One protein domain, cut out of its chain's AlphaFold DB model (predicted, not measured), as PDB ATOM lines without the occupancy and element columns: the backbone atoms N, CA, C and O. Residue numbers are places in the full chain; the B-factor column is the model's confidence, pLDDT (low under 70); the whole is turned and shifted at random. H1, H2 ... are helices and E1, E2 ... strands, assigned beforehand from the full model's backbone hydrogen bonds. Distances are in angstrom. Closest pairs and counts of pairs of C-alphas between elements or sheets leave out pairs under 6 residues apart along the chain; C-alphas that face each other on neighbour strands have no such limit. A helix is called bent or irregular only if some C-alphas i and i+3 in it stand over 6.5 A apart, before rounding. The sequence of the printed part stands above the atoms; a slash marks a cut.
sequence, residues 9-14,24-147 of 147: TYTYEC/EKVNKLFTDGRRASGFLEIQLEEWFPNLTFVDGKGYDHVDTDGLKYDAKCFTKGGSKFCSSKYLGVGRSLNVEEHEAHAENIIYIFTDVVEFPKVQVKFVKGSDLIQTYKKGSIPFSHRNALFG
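What this domain is: This is residues 9 to 14 and 24 to 147 of the 147 residues of an uncharacterized protein of bacterium (UniProt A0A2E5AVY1). A single curled sheet of six strands wraps round the long helix H2, while the last helix, H5, crosses over E5. H1 stands at one end of the longest axis and the pair H3 and H4 at the other, and in the long link before H3 residues 87 to 92 stick out. The printed part has 130 residues, with five named helices and six named strands in the order E1 H1 H2 E2 E3 E4 H3 E5 E6 H4 H5; the class is mixed, helices and strands. The sheet is mixed too, in the order E1 E6 E5 E4 E3 E2. The whole is compact, with a radius of gyration of the C-alphas of 14.1 A and spans of 41 by 34 by 27 A.

Where its parts are: Begin with the sheet at E5, residues 106 to 114: find C-alpha 106 at (196.642, 211.909, 213.346) and follow the strand 23.5 A to C-alpha 114 at (201.637, 188.958, 211.929). E6, residues 117 to 124, is 23.4 A long, and E4, residues 68 to 74, is 19.4 A long. E1 is residues 9 to 13, with C-alpha 9 at (196.764, 199.670, 220.729); E3 is residues 59 to 63 and E2 residues 51 to 56. Look next for H2, residues 33 to 47, 18.6 A long. H1 is residues 24 to 30, H3 residues 95 to 102, H4 residues 125 to 131, and H5 residues 139 to 146, ending at C-alpha 146 at (202.414, 199.040, 219.606). H2 and H5 are irregular: C-alphas 35 and 38 are 7.1 A apart, and C-alphas 140 and 143 are 7.4 A apart.

How they stand to each other: The sheet is strongly twisted, and E1 and E2 are its edge strands. E5 and E4 are parallel at 21 degrees, with N 72 and O 108 2.8 A apart, within hydrogen-bond range. E4, H3 and E5 form a strand-helix-strand unit, two parallel neighbour strands with a helix between them in the chain, and its crossover is right-handed. E5 and E6 are an antiparallel hairpin, with N 109 and O 121 at 2.8 A. E1 is antiparallel to E6, with N 10 and O 120 at 2.9 A. E2, E3 and E4 form a meander, each strand the antiparallel neighbour of the one before; look for N 52 and O 62 at 2.8 A, and N 69 and O 61 at 2.8 A. The pairing of E4 is staggered: residues 68 to 69 pair with E3, residues 69 to 74 with E5. The sheet curls round H2, which is on one face of it, two layers of helix and sheet; the closest C-alphas of H2 and E4 are those of Gly 33 and Cys 73, 5.3 A apart. H5 is on the sheet at a height of 9.3 A, over E5 and only just over E4, with 3 C-alphas, and runs across the strands at 65 degrees to E5 on the local plane. H1 and H4 only graze the sheet, with residues 27 to 30 and 125 to 128. H1 and H2 only just touch, with 3 pairs of C-alphas within 8 A, only at the corner; Phe 30 and Ala 36 have the closest C-alphas, 4.9 A apart. H3 is not on the sheet but touches H4 at a steep tilt of 44 degrees, opposite ways; the C-alphas of Ala 102 and Gly 125 are their closest, at 4.4 A. H4 and H5 are apart. In H1 and H3 every O i to N i+4 pair is within hydrogen-bond range, against 6 of 11 in H2, 2 of 4 in H5 and 1 of 3 in H4, where 3 of 4 O i to N i+3 pairs are.

The domain as a whole: The two C-alphas farthest apart, those of Glu 24 and Glu 96, are 42.4 A from each other. Residues 15 to 23 are not printed, and C-alphas 14 and 24 across that cut are 13.3 A apart. The link from E4 to H3, residues 75 to 94, is long; its residues 79 to 80 pair antiparallel with residues 136 to 137. The mean pLDDT of the printed part is 95.4, and no printed residue is under 70.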
ATOM      1  N   THR A   9     196.655 200.739 221.720       98.31
ATOM      2  CA  THR A   9     196.764 199.670 220.729       98.31
ATOM      3  C   THR A   9     195.490 198.834 220.729       98.31
ATOM      4  O   THR A   9     195.155 198.186 221.720       98.31
ATOM      5  N   TYR A  10     194.799 198.819 219.596       98.06
ATOM      6  CA  TYR A  10     193.687 197.916 219.311       98.06
ATOM      7  C   TYR A  10     194.233 196.697 218.569       98.06
ATOM      8  O   TYR A  10     195.179 196.822 217.795       98.06
ATOM      9  N   THR A  11     193.681 195.510 218.807       98.00
ATOM     10  CA  THR A  11     194.089 194.281 218.109       98.00
ATOM     11  C   THR A  11     192.855 193.619 217.522       98.00
ATOM     12  O   THR A  11     191.878 193.410 218.238       98.00
ATOM     13  N   TYR A  12     192.928 193.285 216.239       97.81
ATOM     14  CA  TYR A  12     191.863 192.643 215.481       97.81
ATOM     15  C   TYR A  12     192.399 191.400 214.777       97.81
ATOM     16  O   TYR A  12     193.570 191.350 214.397       97.81
ATOM     17  N   GLU A  13     191.521 190.422 214.577       97.25
ATOM     18  CA  GLU A  13     191.718 189.379 213.573       97.25
ATOM     19  C   GLU A  13     191.034 189.829 212.283       97.25
ATOM     20  O   GLU A  13     189.876 190.248 212.294       97.25
ATOM     21  N   CYS A  14     191.782 189.796 211.187       95.88
ATOM     22  CA  CYS A  14     191.385 190.349 209.902       95.88
ATOM     23  C   CYS A  14     191.426 189.263 208.824       95.88
ATOM     24  O   CYS A  14     192.262 189.290 207.919       95.88
ATOM     25  N   GLU A  24     197.044 180.659 203.692       97.81
ATOM     26  CA  GLU A  24     198.483 180.901 203.869       97.81
ATOM     27  C   GLU A  24     199.042 181.919 202.856       97.81
ATOM     28  O   GLU A  24     199.774 182.837 203.228       97.81
ATOM     29  N   LYS A  25     198.673 181.794 201.572       98.00
ATOM     30  CA  LYS A  25     199.123 182.718 200.520       98.00
ATOM     31  C   LYS A  25     198.520 184.106 200.699       98.00
ATOM     32  O   LYS A  25     199.229 185.086 200.489       98.00
ATOM     33  N   VAL A  26     197.244 184.185 201.080       97.81
ATOM     34  CA  VAL A  26     196.556 185.455 201.349       97.81
ATOM     35  C   VAL A  26     197.191 186.159 202.546       97.81
ATOM     36  O   VAL A  26     197.621 187.304 202.420       97.81
ATOM     37  N   ASN A  27     197.375 185.451 203.660       97.81
ATOM     38  CA  ASN A  27     197.986 186.013 204.859       97.81
ATOM     39  C   ASN A  27     199.408 186.490 204.578       97.81
ATOM     40  O   ASN A  27     199.784 187.605 204.933       97.81
ATOM     41  N   LYS A  28     200.184 185.692 203.835       97.81
ATOM     42  CA  LYS A  28     201.527 186.082 203.415       97.81
ATOM     43  C   LYS A  28     201.522 187.327 202.527       97.81
ATOM     44  O   LYS A  28     202.381 188.189 202.716       97.81
ATOM     45  N   LEU A  29     200.588 187.425 201.579       97.19
ATOM     46  CA  LEU A  29     200.443 188.577 200.687       97.19
ATOM     47  C   LEU A  29     200.183 189.865 201.479       97.19
ATOM     48  O   LEU A  29     200.803 190.887 201.191       97.19
ATOM     49  N   PHE A  30     199.331 189.797 202.502       97.31
ATOM     50  CA  PHE A  30     198.969 190.944 203.333       97.31
ATOM     51  C   PHE A  30     199.999 191.316 204.407       97.31
ATOM     52  O   PHE A  30     199.853 192.349 205.047       97.31
ATOM     53  N   THR A  31     201.119 190.590 204.517       97.56
ATOM     54  CA  THR A  31     202.302 191.086 205.257       97.56
ATOM     55  C   THR A  31     203.108 192.153 204.491       97.56
ATOM     56  O   THR A  31     204.051 192.732 205.038       97.56
ATOM     57  N   ASP A  32     202.770 192.422 203.221       96.38
ATOM     58  CA  ASP A  32     203.360 193.483 202.394       96.38
ATOM     59  C   ASP A  32     202.448 194.716 202.378       96.38
ATOM     60  O   ASP A  32     201.345 194.689 201.828       96.38
ATOM     61  N   GLY A  33     202.936 195.834 202.915       94.94
ATOM     62  CA  GLY A  33     202.173 197.080 202.988       94.94
ATOM     63  C   GLY A  33     201.713 197.604 201.626       94.94
ATOM     64  O   GLY A  33     200.645 198.200 201.540       94.94
ATOM     65  N   ARG A  34     202.427 197.315 200.528       93.19
ATOM     66  CA  ARG A  34     201.984 197.700 199.170       93.19
ATOM     67  C   ARG A  34     200.711 196.975 198.735       93.19
ATOM     68  O   ARG A  34     200.069 197.397 197.781       93.19
ATOM     69  N   ARG A  35     200.400 195.846 199.373       95.50
ATOM     70  CA  ARG A  35     199.215 195.025 199.111       95.50
ATOM     71  C   ARG A  35     198.131 195.265 200.155       95.50
ATOM     72  O   ARG A  35     196.963 195.282 199.795       95.50
ATOM     73  N   ALA A  36     198.520 195.472 201.412       96.50
ATOM     74  CA  ALA A  36     197.587 195.624 202.523       96.50
ATOM     75  C   ALA A  36     197.020 197.039 202.700       96.50
ATOM     76  O   ALA A  36     195.889 197.146 203.153       96.50
ATOM     77  N   SER A  37     197.751 198.106 202.345       94.31
ATOM     78  CA  SER A  37     197.360 199.480 202.734       94.31
ATOM     79  C   SER A  37     195.972 199.877 202.227       94.31
ATOM     80  O   SER A  37     195.112 200.174 203.044       94.31
ATOM     81  N   GLY A  38     195.705 199.756 200.922       94.12
ATOM     82  CA  GLY A  38     194.396 200.142 200.368       94.12
ATOM     83  C   GLY A  38     193.229 199.287 200.873       94.12
ATOM     84  O   GLY A  38     192.111 199.767 201.002       94.12
ATOM     85  N   PHE A  39     193.481 198.018 201.208       94.75
ATOM     86  CA  PHE A  39     192.484 197.179 201.876       94.75
ATOM     87  C   PHE A  39     192.213 197.677 203.304       94.75
ATOM     88  O   PHE A  39     191.059 197.802 203.706       94.75
ATOM     89  N   LEU A  40     193.271 197.989 204.055       97.19
ATOM     90  CA  LEU A  40     193.167 198.438 205.440       97.19
ATOM     91  C   LEU A  40     192.566 199.836 205.569       97.19
ATOM     92  O   LEU A  40     191.856 200.079 206.534       97.19
ATOM     93  N   GLU A  41     192.793 200.724 204.604       96.00
ATOM     94  CA  GLU A  41     192.130 202.029 204.535       96.00
ATOM     95  C   GLU A  41     190.603 201.874 204.575       96.00
ATOM     96  O   GLU A  41     189.940 202.563 205.340       96.00
ATOM     97  N   ILE A  42     190.048 200.907 203.845       95.81
ATOM     98  CA  ILE A  42     188.605 200.632 203.859       95.81
ATOM     99  C   ILE A  42     188.212 199.876 205.139       95.81
ATOM    100  O   ILE A  42     187.252 200.232 205.814       95.81
ATOM    101  N   GLN A  43     188.988 198.860 205.534       97.00
ATOM    102  CA  GLN A  43     188.720 198.052 206.732       97.00
ATOM    103  C   GLN A  43     188.690 198.880 208.031       97.00
ATOM    104  O   GLN A  43     188.017 198.504 208.994       97.00
ATOM    105  N   LEU A  44     189.416 200.000 208.078       97.25
ATOM    106  CA  LEU A  44     189.424 200.911 209.220       97.25
ATOM    107  C   LEU A  44     188.047 201.534 209.492       97.25
ATOM    108  O   LEU A  44     187.741 201.750 210.662       97.25
ATOM    109  N   GLU A  45     187.204 201.765 208.479       95.50
ATOM    110  CA  GLU A  45     185.832 202.269 208.682       95.50
ATOM    111  C   GLU A  45     184.951 201.244 209.411       95.50
ATOM    112  O   GLU A  45     184.150 201.601 210.274       95.50
ATOM    113  N   GLU A  46     185.147 199.954 209.133       95.69
ATOM    114  CA  GLU A  46     184.412 198.869 209.793       95.69
ATOM    115  C   GLU A  46     184.793 198.741 211.276       95.69
ATOM    116  O   GLU A  46     183.953 198.466 212.136       95.69
ATOM    117  N   TRP A  47     186.073 198.948 211.605       96.81
ATOM    118  CA  TRP A  47     186.562 198.886 212.988       96.81
ATOM    119  C   TRP A  47     186.308 200.173 213.773       96.81
ATOM    120  O   TRP A  47     186.111 200.125 214.992       96.81
ATOM    121  N   PHE A  48     186.296 201.312 213.083       96.62
ATOM    122  CA  PHE A  48     186.104 202.639 213.650       96.62
ATOM    123  C   PHE A  48     185.033 203.389 212.839       96.62
ATOM    124  O   PHE A  48     185.381 204.237 212.019       96.62
ATOM    125  N   PRO A  49     183.732 203.154 213.114       94.38
ATOM    126  CA  PRO A  49     182.615 203.709 212.327       94.38
ATOM    127  C   PRO A  49     182.511 205.240 212.309       94.38
ATOM    128  O   PRO A  49     181.655 205.805 211.637       94.38
ATOM    129  N   ASN A  50     183.328 205.914 213.114       93.50
ATOM    130  CA  ASN A  50     183.431 207.363 213.184       93.50
ATOM    131  C   ASN A  50     184.412 207.916 212.140       93.50
ATOM    132  O   ASN A  50     184.475 209.130 211.998       93.50
ATOM    133  N   LEU A  51     185.179 207.060 211.456       96.12
ATOM    134  CA  LEU A  51     186.041 207.431 210.339       96.12
ATOM    135  C   LEU A  51     185.282 207.321 209.018       96.12
ATOM    136  O   LEU A  51     184.459 206.431 208.824       96.12
ATOM    137  N   THR A  52     185.609 208.215 208.096       96.50
ATOM    138  CA  THR A  52     185.184 208.172 206.700       96.50
ATOM    139  C   THR A  52     186.408 208.325 205.808       96.50
ATOM    140  O   THR A  52     187.154 209.296 205.940       96.50
ATOM    141  N   PHE A  53     186.625 207.374 204.911       96.62
ATOM    142  CA  PHE A  53     187.643 207.373 203.876       96.62
ATOM    143  C   PHE A  53     187.283 208.393 202.793       96.62
ATOM    144  O   PHE A  53     186.138 208.475 202.347       96.62
ATOM    145  N   VAL A  54     188.259 209.197 202.371       93.00
ATOM    146  CA  VAL A  54     188.005 210.366 201.508       93.00
ATOM    147  C   VAL A  54     188.927 210.483 200.294       93.00
ATOM    148  O   VAL A  54     188.877 211.513 199.624       93.00
ATOM    149  N   ASP A  55     189.738 209.456 199.991       84.81
ATOM    150  CA  ASP A  55     190.744 209.446 198.900       84.81
ATOM    151  C   ASP A  55     191.434 210.821 198.738       84.81
ATOM    152  O   ASP A  55     191.462 211.459 197.677       84.81
ATOM    153  N   GLY A  56     191.865 211.361 199.880       77.75
ATOM    154  CA  GLY A  56     192.271 212.747 200.026       77.75
ATOM    155  C   GLY A  56     193.729 212.967 199.638       77.75
ATOM    156  O   GLY A  56     194.609 212.124 199.807       77.75
ATOM    157  N   LYS A  57     194.053 214.179 199.175       83.38
ATOM    158  CA  LYS A  57     195.459 214.580 199.033       83.38
ATOM    159  C   LYS A  57     196.053 214.891 200.406       83.38
ATOM    160  O   LYS A  57     195.871 215.991 200.926       83.38
ATOM    161  N   GLY A  58     196.828 213.946 200.933       88.19
ATOM    162  CA  GLY A  58     197.618 214.101 202.160       88.19
ATOM    163  C   GLY A  58     196.940 213.597 203.434       88.19
ATOM    164  O   GLY A  58     197.461 213.840 204.510       88.19
ATOM    165  N   TYR A  59     195.786 212.954 203.336       94.75
ATOM    166  CA  TYR A  59     195.128 212.254 204.435       94.75
ATOM    167  C   TYR A  59     194.136 211.268 203.822       94.75
ATOM    168  O   TYR A  59     193.586 211.543 202.753       94.75
ATOM    169  N   ASP A  60     193.909 210.154 204.502       96.00
ATOM    170  CA  ASP A  60     193.105 209.044 203.996       96.00
ATOM    171  C   ASP A  60     191.692 209.065 204.594       96.00
ATOM    172  O   ASP A  60     190.733 208.712 203.907       96.00
ATOM    173  N   HIS A  61     191.538 209.564 205.831       97.12
ATOM    174  CA  HIS A  61     190.249 209.611 206.530       97.12
ATOM    175  C   HIS A  61     189.971 210.950 207.209       97.12
ATOM    176  O   HIS A  61     190.880 211.708 207.559       97.12
ATOM    177  N   VAL A  62     188.688 211.203 207.450       96.75
ATOM    178  CA  VAL A  62     188.191 212.233 208.367       96.75
ATOM    179  C   VAL A  62     187.258 211.615 209.396       96.75
ATOM    180  O   VAL A  62     186.565 210.653 209.073       96.75
ATOM    181  N   ASP A  63     187.230 212.148 210.614       95.38
ATOM    182  CA  ASP A  63     186.199 211.775 211.583       95.38
ATOM    183  C   ASP A  63     184.979 212.711 211.560       95.38
ATOM    184  O   ASP A  63     184.925 213.698 210.819       95.38
ATOM    185  N   THR A  64     183.990 212.405 212.401       93.38
ATOM    186  CA  THR A  64     182.769 213.207 212.567       93.38
ATOM    187  C   THR A  64     183.008 214.631 213.065       93.38
ATOM    188  O   THR A  64     182.154 215.490 212.851       93.38
ATOM    189  N   ASP A  65     184.150 214.889 213.707       93.12
ATOM    190  CA  ASP A  65     184.557 216.209 214.199       93.12
ATOM    191  C   ASP A  65     185.419 216.969 213.166       93.12
ATOM    192  O   ASP A  65     185.796 218.125 213.381       93.12
ATOM    193  N   GLY A  66     185.710 216.349 212.015       93.94
ATOM    194  CA  GLY A  66     186.512 216.910 210.930       93.94
ATOM    195  C   GLY A  66     188.025 216.785 211.130       93.94
ATOM    196  O   GLY A  66     188.791 217.410 210.386       93.94
ATOM    197  N   LEU A  67     188.478 215.997 212.111       95.56
ATOM    198  CA  LEU A  67     189.892 215.676 212.289       95.56
ATOM    199  C   LEU A  67     190.374 214.795 211.140       95.56
ATOM    200  O   LEU A  67     189.644 213.943 210.643       95.56
ATOM    201  N   LYS A  68     191.620 215.009 210.715       96.75
ATOM    202  CA  LYS A  68     192.220 214.324 209.567       96.75
ATOM    203  C   LYS A  68     193.161 213.226 210.019       96.75
ATOM    204  O   LYS A  68     193.994 213.436 210.908       96.75
ATOM    205  N   TYR A  69     193.073 212.100 209.328       97.50
ATOM    206  CA  TYR A  69     193.849 210.915 209.626       97.50
ATOM    207  C   TYR A  69     194.577 210.401 208.394       97.50
ATOM    208  O   TYR A  69     194.044 210.437 207.289       97.50
ATOM    209  N   ASP A  70     195.792 209.909 208.592       97.00
ATOM    210  CA  ASP A  70     196.634 209.370 207.525       97.00
ATOM    211  C   ASP A  70     197.055 207.944 207.893       97.00
ATOM    212  O   ASP A  70     197.739 207.716 208.900       97.00
ATOM    213  N   ALA A  71     196.600 206.964 207.117       97.19
ATOM    214  CA  ALA A  71     196.809 205.556 207.391       97.19
ATOM    215  C   ALA A  71     198.194 205.124 206.907       97.19
ATOM    216  O   ALA A  71     198.682 205.504 205.838       97.19
ATOM    217  N   LYS A  72     198.886 204.339 207.733       97.25
ATOM    218  CA  LYS A  72     200.246 203.872 207.477       97.25
ATOM    219  C   LYS A  72     200.395 202.419 207.863       97.25
ATOM    220  O   LYS A  72     200.154 202.010 208.994       97.25
ATOM    221  N   CYS A  73     200.904 201.640 206.921       97.06
ATOM    222  CA  CYS A  73     201.189 200.239 207.158       97.06
ATOM    223  C   CYS A  73     202.568 200.068 207.815       97.06
ATOM    224  O   CYS A  73     203.561 200.671 207.387       97.06
ATOM    225  N   PHE A  74     202.640 199.248 208.861       98.44
ATOM    226  CA  PHE A  74     203.880 198.841 209.514       98.44
ATOM    227  C   PHE A  74     204.205 197.397 209.129       98.44
ATOM    228  O   PHE A  74     203.379 196.497 209.249       98.44
ATOM    229  N   THR A  75     205.422 197.177 208.632       98.25
ATOM    230  CA  THR A  75     205.875 195.881 208.102       98.25
ATOM    231  C   THR A  75     207.235 195.509 208.691       98.25
ATOM    232  O   THR A  75     207.807 196.255 209.485       98.25
ATOM    233  N   LYS A  76     207.840 194.398 208.244       97.50
ATOM    234  CA  LYS A  76     209.231 194.048 208.603       97.50
ATOM    235  C   LYS A  76     210.270 195.102 208.183       97.50
ATOM    236  O   LYS A  76     211.379 195.092 208.703       97.50
ATOM    237  N   GLY A  77     209.921 196.015 207.273       96.38
ATOM    238  CA  GLY A  77     210.744 197.177 206.914       96.38
ATOM    239  C   GLY A  77     210.550 198.398 207.824       96.38
ATOM    240  O   GLY A  77     211.175 199.431 207.585       96.38
ATOM    241  N   GLY A  78     209.694 198.303 208.844       97.81
ATOM    242  CA  GLY A  78     209.200 199.442 209.611       97.81
ATOM    243  C   GLY A  78     208.033 200.140 208.910       97.81
ATOM    244  O   GLY A  78     207.321 199.530 208.105       97.81
ATOM    245  N   SER A  79     207.853 201.424 209.210       97.31
ATOM    246  CA  SER A  79     206.859 202.286 208.566       97.31
ATOM    247  C   SER A  79     207.448 203.651 208.213       97.31
ATOM    248  O   SER A  79     208.394 204.133 208.845       97.31
ATOM    249  N   LYS A  80     206.895 204.278 207.179       95.31
ATOM    250  CA  LYS A  80     207.204 205.648 206.766       95.31
ATOM    251  C   LYS A  80     205.921 206.449 206.863       95.31
ATOM    252  O   LYS A  80     204.926 205.992 206.326       95.31
ATOM    253  N   PHE A  81     205.956 207.615 207.494       95.44
ATOM    254  CA  PHE A  81     204.799 208.504 207.652       95.44
ATOM    255  C   PHE A  81     205.020 209.882 207.010       95.44
ATOM    256  O   PHE A  81     204.270 210.826 207.236       95.44
ATOM    257  N   CYS A  82     206.050 210.008 206.172       92.88
ATOM    258  CA  CYS A  82     206.183 211.133 205.257       92.88
ATOM    259  C   CYS A  82     205.429 210.872 203.945       92.88
ATOM    260  O   CYS A  82     205.192 209.727 203.555       92.88
ATOM    261  N   SER A  83     205.073 211.952 203.246       87.19
ATOM    262  CA  SER A  83     204.357 211.877 201.968       87.19
ATOM    263  C   SER A  83     205.098 211.014 200.937       87.19
ATOM    264  O   SER A  83     206.320 211.101 200.785       87.19
ATOM    265  N   SER A  84     204.342 210.237 200.155       83.44
ATOM    266  CA  SER A  84     204.867 209.361 199.099       83.44
ATOM    267  C   SER A  84     205.665 210.108 198.023       83.44
ATOM    268  O   SER A  84     206.540 209.517 197.386       83.44
ATOM    269  N   LYS A  85     205.449 211.424 197.870       87.69
ATOM    270  CA  LYS A  85     206.241 212.288 196.979       87.69
ATOM    271  C   LYS A  85     207.731 212.326 197.345       87.69
ATOM    272  O   LYS A  85     208.557 212.572 196.471       87.69
ATOM    273  N   TYR A  86     208.079 212.039 198.602       88.88
ATOM    274  CA  TYR A  86     209.463 211.956 199.082       88.88
ATOM    275  C   TYR A  86     210.034 210.531 199.049       88.88
ATOM    276  O   TYR A  86     211.219 210.335 199.309       88.88
ATOM    277  N   LEU A  87     209.212 209.522 198.747       84.69
ATOM    278  CA  LEU A  87     209.616 208.118 198.732       84.69
ATOM    279  C   LEU A  87     210.009 207.698 197.311       84.69
ATOM    280  O   LEU A  87     209.232 207.877 196.374       84.69
ATOM    281  N   GLY A  88     211.207 207.132 197.140       83.19
ATOM    282  CA  GLY A  88     211.712 206.624 195.858       83.19
ATOM    283  C   GLY A  88     213.143 207.065 195.548       83.19
ATOM    284  O   GLY A  88     213.690 207.957 196.193       83.19
ATOM    285  N   VAL A  89     213.761 206.421 194.558       84.88
ATOM    286  CA  VAL A  89     215.144 206.720 194.149       84.88
ATOM    287  C   VAL A  89     215.241 208.158 193.636       84.88
ATOM    288  O   VAL A  89     214.419 208.592 192.835       84.88
ATOM    289  N   GLY A  90     216.248 208.896 194.116       88.19
ATOM    290  CA  GLY A  90     216.503 210.287 193.727       88.19
ATOM    291  C   GLY A  90     215.608 211.329 194.405       88.19
ATOM    292  O   GLY A  90     215.768 212.516 194.139       88.19
ATOM    293  N   ARG A  91     214.685 210.916 195.284       89.50
ATOM    294  CA  ARG A  91     213.833 211.828 196.059       89.50
ATOM    295  C   ARG A  91     214.450 212.098 197.428       89.50
ATOM    296  O   ARG A  91     215.034 211.209 198.046       89.50
ATOM    297  N   SER A  92     214.299 213.329 197.905       90.31
ATOM    298  CA  SER A  92     214.737 213.764 199.230       90.31
ATOM    299  C   SER A  92     213.563 214.348 200.009       90.31
ATOM    300  O   SER A  92     212.663 214.964 199.444       90.31
ATOM    301  N   LEU A  93     213.564 214.123 201.321       92.88
ATOM    302  CA  LEU A  93     212.564 214.675 202.225       92.88
ATOM    303  C   LEU A  93     212.818 216.171 202.433       92.88
ATOM    304  O   LEU A  93     213.896 216.542 202.899       92.88
ATOM    305  N   ASN A  94     211.811 217.003 202.164       94.56
ATOM    306  CA  ASN A  94     211.755 218.341 202.745       94.56
ATOM    307  C   ASN A  94     211.222 218.205 204.179       94.56
ATOM    308  O   ASN A  94     210.056 217.867 204.378       94.56
ATOM    309  N   VAL A  95     212.102 218.393 205.166       93.44
ATOM    310  CA  VAL A  95     211.780 218.188 206.586       93.44
ATOM    311  C   VAL A  95     210.755 219.209 207.072       93.44
ATOM    312  O   VAL A  95     209.812 218.815 207.743       93.44
ATOM    313  N   GLU A  96     210.871 220.474 206.669       94.19
ATOM    314  CA  GLU A  96     209.956 221.542 207.099       94.19
ATOM    315  C   GLU A  96     208.532 221.306 206.581       94.19
ATOM    316  O   GLU A  96     207.567 221.389 207.337       94.19
ATOM    317  N   GLU A  97     208.389 220.934 205.303       94.31
ATOM    318  CA  GLU A  97     207.081 220.570 204.734       94.31
ATOM    319  C   GLU A  97     206.480 219.338 205.423       94.31
ATOM    320  O   GLU A  97     205.265 219.261 205.614       94.31
ATOM    321  N   HIS A  98     207.315 218.358 205.781       95.12
ATOM    322  CA  HIS A  98     206.859 217.164 206.480       95.12
ATOM    323  C   HIS A  98     206.413 217.466 207.911       95.12
ATOM    324  O   HIS A  98     205.345 217.001 208.300       95.12
ATOM    325  N   GLU A  99     207.197 218.236 208.665       95.00
ATOM    326  CA  GLU A  99     206.874 218.646 210.033       95.00
ATOM    327  C   GLU A  99     205.577 219.468 210.053       95.00
ATOM    328  O   GLU A  99     204.650 219.115 210.777       95.00
ATOM    329  N   ALA A 100     205.444 220.475 209.179       95.38
ATOM    330  CA  ALA A 100     204.233 221.298 209.081       95.38
ATOM    331  C   ALA A 100     202.974 220.476 208.756       95.38
ATOM    332  O   ALA A 100     201.879 220.763 209.249       95.38
ATOM    333  N   HIS A 101     203.121 219.445 207.923       95.19
ATOM    334  CA  HIS A 101     202.035 218.527 207.616       95.19
ATOM    335  C   HIS A 101     201.691 217.627 208.810       95.19
ATOM    336  O   HIS A 101     200.531 217.566 209.211       95.19
ATOM    337  N   ALA A 102     202.694 216.967 209.395       96.31
ATOM    338  CA  ALA A 102     202.515 216.032 210.500       96.31
ATOM    339  C   ALA A 102     201.903 216.701 211.743       96.31
ATOM    340  O   ALA A 102     201.112 216.071 212.438       96.31
ATOM    341  N   GLU A 103     202.192 217.980 211.992       96.00
ATOM    342  CA  GLU A 103     201.641 218.732 213.131       96.00
ATOM    343  C   GLU A 103     200.101 218.767 213.156       96.00
ATOM    344  O   GLU A 103     199.491 218.894 214.213       96.00
ATOM    345  N   ASN A 104     199.461 218.609 211.994       95.69
ATOM    346  CA  ASN A 104     198.012 218.741 211.825       95.69
ATOM    347  C   ASN A 104     197.308 217.414 211.492       95.69
ATOM    348  O   ASN A 104     196.149 217.427 211.072       95.69
ATOM    349  N   ILE A 105     197.999 216.279 211.631       97.12
ATOM    350  CA  ILE A 105     197.510 214.956 211.228       97.12
ATOM    351  C   ILE A 105     197.593 213.969 212.392       97.12
ATOM    352  O   ILE A 105     198.563 213.947 213.155       97.12
ATOM    353  N   ILE A 106     196.583 213.105 212.505       98.06
ATOM    354  CA  ILE A 106     196.642 211.909 213.346       98.06
ATOM    355  C   ILE A 106     196.998 210.717 212.455       98.06
ATOM    356  O   ILE A 106     196.275 210.371 211.530       98.06
ATOM    357  N   TYR A 107     198.114 210.058 212.728       98.31
ATOM    358  CA  TYR A 107     198.513 208.877 211.974       98.31
ATOM    359  C   TYR A 107     197.839 207.628 212.530       98.31
ATOM    360  O   TYR A 107     197.844 207.406 213.744       98.31
ATOM    361  N   ILE A 108     197.303 206.798 211.636       98.44
ATOM    362  CA  ILE A 108     196.772 205.472 211.958       98.44
ATOM    363  C   ILE A 108     197.811 204.444 211.529       98.44
ATOM    364  O   ILE A 108     197.977 204.181 210.341       98.44
ATOM    365  N   PHE A 109     198.523 203.843 212.477       98.56
ATOM    366  CA  PHE A 109     199.445 202.760 212.165       98.56
ATOM    367  C   PHE A 109     198.735 201.417 212.231       98.56
ATOM    368  O   PHE A 109     198.210 201.052 213.280       98.56
ATOM    369  N   THR A 110     198.777 200.673 211.129       98.50
ATOM    370  CA  THR A 110     198.285 199.298 211.031       98.50
ATOM    371  C   THR A 110     199.467 198.340 210.901       98.50
ATOM    372  O   THR A 110     200.162 198.335 209.880       98.50
ATOM    373  N   ASP A 111     199.719 197.536 211.924       98.56
ATOM    374  CA  ASP A 111     200.756 196.513 211.909       98.56
ATOM    375  C   ASP A 111     200.262 195.225 211.266       98.56
ATOM    376  O   ASP A 111     199.347 194.584 211.774       98.56
ATOM    377  N   VAL A 112     200.907 194.836 210.170       98.50
ATOM    378  CA  VAL A 112     200.566 193.632 209.399       98.50
ATOM    379  C   VAL A 112     201.664 192.572 209.444       98.50
ATOM    380  O   VAL A 112     201.646 191.615 208.670       98.50
ATOM    381  N   VAL A 113     202.660 192.722 210.323       98.25
ATOM    382  CA  VAL A 113     203.792 191.782 210.419       98.25
ATOM    383  C   VAL A 113     203.321 190.352 210.713       98.25
ATOM    384  O   VAL A 113     203.947 189.402 210.238       98.25
ATOM    385  N   GLU A 114     202.227 190.220 211.466       97.62
ATOM    386  CA  GLU A 114     201.637 188.958 211.929       97.62
ATOM    387  C   GLU A 114     200.231 188.718 211.347       97.62
ATOM    388  O   GLU A 114     199.441 187.988 211.941       97.62
ATOM    389  N   PHE A 115     199.918 189.318 210.188       98.19
ATOM    390  CA  PHE A 115     198.618 189.166 209.522       98.19
ATOM    391  C   PHE A 115     198.189 187.676 209.459       98.19
ATOM    392  O   PHE A 115     199.013 186.840 209.061       98.19
ATOM    393  N   PRO A 116     196.945 187.311 209.847       98.00
ATOM    394  CA  PRO A 116     195.731 188.142 209.929       98.00
ATOM    395  C   PRO A 116     195.550 188.940 211.222       98.00
ATOM    396  O   PRO A 116     194.657 189.784 211.284       98.00
ATOM    397  N   LYS A 117     196.432 188.774 212.210       98.44
ATOM    398  CA  LYS A 117     196.431 189.628 213.393       98.44
ATOM    399  C   LYS A 117     196.932 191.022 213.020       98.44
ATOM    400  O   LYS A 117     198.104 191.192 212.671       98.44
ATOM    401  N   VAL A 118     196.057 192.018 213.133       98.50
ATOM    402  CA  VAL A 118     196.360 193.423 212.844       98.50
ATOM    403  C   VAL A 118     196.277 194.238 214.123       98.50
ATOM    404  O   VAL A 118     195.257 194.236 214.815       98.50
ATOM    405  N   GLN A 119     197.351 194.960 214.438       98.56
ATOM    406  CA  GLN A 119     197.326 195.955 215.509       98.56
ATOM    407  C   GLN A 119     197.121 197.343 214.917       98.56
ATOM    408  O   GLN A 119     197.754 197.691 213.923       98.56
ATOM    409  N   VAL A 120     196.254 198.141 215.532       98.62
ATOM    410  CA  VAL A 120     195.950 199.507 215.100       98.62
ATOM    411  C   VAL A 120     196.282 200.469 216.227       98.62
ATOM    412  O   VAL A 120     195.898 200.231 217.373       98.62
ATOM    413  N   LYS A 121     196.984 201.559 215.920       98.50
ATOM    414  CA  LYS A 121     197.268 202.625 216.885       98.50
ATOM    415  C   LYS A 121     197.175 203.997 216.241       98.50
ATOM    416  O   LYS A 121     197.719 204.222 215.165       98.50
ATOM    417  N   PHE A 122     196.533 204.914 216.953       98.38
ATOM    418  CA  PHE A 122     196.383 206.308 216.558       98.38
ATOM    419  C   PHE A 122     197.407 207.154 217.307       98.38
ATOM    420  O   PHE A 122     197.462 207.097 218.537       98.38
ATOM    421  N   VAL A 123     198.213 207.934 216.591       98.25
ATOM    422  CA  VAL A 123     199.272 208.764 217.184       98.25
ATOM    423  C   VAL A 123     199.272 210.134 216.518       98.25
ATOM    424  O   VAL A 123     199.212 210.228 215.293       98.25
ATOM    425  N   LYS A 124     199.357 211.212 217.303       98.12
ATOM    426  CA  LYS A 124     199.496 212.561 216.738       98.12
ATOM    427  C   LYS A 124     200.825 212.688 216.005       98.12
ATOM    428  O   LYS A 124     201.865 212.276 216.522       98.12
ATOM    429  N   GLY A 125     200.812 213.305 214.829       97.75
ATOM    430  CA  GLY A 125     202.045 213.565 214.097       97.75
ATOM    431  C   GLY A 125     203.002 214.484 214.856       97.75
ATOM    432  O   GLY A 125     204.201 214.213 214.837       97.75
ATOM    433  N   SER A 126     202.478 215.453 215.617       97.75
ATOM    434  CA  SER A 126     203.249 216.317 216.529       97.75
ATOM    435  C   SER A 126     204.096 215.529 217.537       97.75
ATOM    436  O   SER A 126     205.209 215.931 217.874       97.75
ATOM    437  N   ASP A 127     203.604 214.379 218.006       97.81
ATOM    438  CA  ASP A 127     204.322 213.524 218.959       97.81
ATOM    439  C   ASP A 127     205.359 212.654 218.228       97.81
ATOM    440  O   ASP A 127     206.482 212.459 218.698       97.81
ATOM    441  N   LEU A 128     205.020 212.165 217.028       97.31
ATOM    442  CA  LEU A 128     205.921 211.344 216.214       97.31
ATOM    443  C   LEU A 128     207.165 212.107 215.773       97.31
ATOM    444  O   LEU A 128     208.267 211.558 215.847       97.31
ATOM    445  N   ILE A 129     207.016 213.349 215.309       96.75
ATOM    446  CA  ILE A 129     208.139 214.130 214.777       96.75
ATOM    447  C   ILE A 129     209.169 214.493 215.852       96.75
ATOM    448  O   ILE A 129     210.335 214.694 215.516       96.75
ATOM    449  N   GLN A 130     208.808 214.467 217.141       96.38
ATOM    450  CA  GLN A 130     209.773 214.638 218.236       96.38
ATOM    451  C   GLN A 130     210.840 213.534 218.236       96.38
ATOM    452  O   GLN A 130     212.009 213.801 218.512       96.38
ATOM    453  N   THR A 131     210.455 212.305 217.874       96.12
ATOM    454  CA  THR A 131     211.353 211.137 217.844       96.12
ATOM    455  C   THR A 131     211.831 210.807 216.426       96.12
ATOM    456  O   THR A 131     212.986 210.440 216.211       96.12
ATOM    457  N   TYR A 132     210.957 210.955 215.432       96.50
ATOM    458  CA  TYR A 132     211.147 210.472 214.066       96.50
ATOM    459  C   TYR A 132     211.075 211.600 213.033       96.50
ATOM    460  O   TYR A 132     210.361 211.481 212.041       96.50
ATOM    461  N   LYS A 133     211.864 212.668 213.207       93.56
ATOM    462  CA  LYS A 133     211.897 213.849 212.310       93.56
ATOM    463  C   LYS A 133     211.953 213.549 210.806       93.56
ATOM    464  O   LYS A 133     211.502 214.335 209.986       93.56
ATOM    465  N   LYS A 134     212.530 212.408 210.417       92.69
ATOM    466  CA  LYS A 134     212.646 211.982 209.012       92.69
ATOM    467  C   LYS A 134     211.440 211.183 208.496       92.69
ATOM    468  O   LYS A 134     211.558 210.530 207.458       92.69
ATOM    469  N   GLY A 135     210.323 211.150 209.222       95.44
ATOM    470  CA  GLY A 135     209.113 210.445 208.798       95.44
ATOM    471  C   GLY A 135     209.281 208.930 208.723       95.44
ATOM    472  O   GLY A 135     208.699 208.290 207.850       95.44
ATOM    473  N   SER A 136     210.148 208.344 209.555       96.25
ATOM    474  CA  SER A 136     210.544 206.937 209.447       96.25
ATOM    475  C   SER A 136     210.659 206.269 210.806       96.25
ATOM    476  O   SER A 136     211.516 206.646 211.602       96.25
ATOM    477  N   ILE A 137     209.898 205.196 210.997       97.94
ATOM    478  CA  ILE A 137     209.914 204.358 212.193       97.94
ATOM    479  C   ILE A 137     210.558 203.014 211.822       97.94
ATOM    480  O   ILE A 137     210.008 202.293 210.985       97.94
ATOM    481  N   PRO A 138     211.734 202.667 212.374       97.88
ATOM    482  CA  PRO A 138     212.393 201.402 212.071       97.88
ATOM    483  C   PRO A 138     211.647 200.218 212.699       97.88
ATOM    484  O   PRO A 138     210.968 200.357 213.715       97.88
ATOM    485  N   PHE A 139     211.832 199.021 212.136       98.25
ATOM    486  CA  PHE A 139     211.203 197.799 212.647       98.25
ATOM    487  C   PHE A 139     211.528 197.513 214.122       98.25
ATOM    488  O   PHE A 139     210.659 197.069 214.869       98.25
ATOM    489  N   SER A 140     212.748 197.823 214.573       98.12
ATOM    490  CA  SER A 140     213.167 197.656 215.973       98.12
ATOM    491  C   SER A 140     212.299 198.431 216.968       98.12
ATOM    492  O   SER A 140     212.265 198.086 218.144       98.12
ATOM    493  N   HIS A 141     211.580 199.460 216.511       98.25
ATOM    494  CA  HIS A 141     210.705 200.272 217.347       98.25
ATOM    495  C   HIS A 141     209.247 199.788 217.325       98.25
ATOM    496  O   HIS A 141     208.392 200.443 217.911       98.25
ATOM    497  N   ARG A 142     208.949 198.629 216.713       98.12
ATOM    498  CA  ARG A 142     207.601 198.031 216.702       98.12
ATOM    499  C   ARG A 142     207.002 197.955 218.107       98.12
ATOM    500  O   ARG A 142     205.882 198.400 218.303       98.12
ATOM    501  N   ASN A 143     207.754 197.450 219.087       97.56
ATOM    502  CA  ASN A 143     207.257 197.332 220.461       97.56
ATOM    503  C   ASN A 143     207.078 198.696 221.145       97.56
ATOM    504  O   ASN A 143     206.152 198.866 221.915       97.56
ATOM    505  N   ALA A 144     207.926 199.683 220.848       97.06
ATOM    506  CA  ALA A 144     207.731 201.038 221.368       97.06
ATOM    507  C   ALA A 144     206.482 201.706 220.766       97.06
ATOM    508  O   ALA A 144     205.838 202.519 221.420       97.06
ATOM    509  N   LEU A 145     206.147 201.365 219.516       97.44
ATOM    510  CA  LEU A 145     204.953 201.867 218.857       97.44
ATOM    511  C   LEU A 145     203.697 201.145 219.353       97.44
ATOM    512  O   LEU A 145     202.773 201.829 219.754       97.44
ATOM    513  N   PHE A 146     203.647 199.811 219.362       97.25
ATOM    514  CA  PHE A 146     202.414 199.040 219.606       97.25
ATOM    515  C   PHE A 146     202.305 198.366 220.984       97.25
ATOM    516  O   PHE A 146     201.212 197.909 221.324       97.25
ATOM    517  N   GLY A 147     203.399 198.259 221.737       89.06
ATOM    518  CA  GLY A 147     203.428 197.638 223.067       89.06
ATOM    519  C   GLY A 147     202.935 198.539 224.189       89.06
ATOM    520  O   GLY A 147     202.519 199.690 223.909       89.06
TER     521      GLY A 147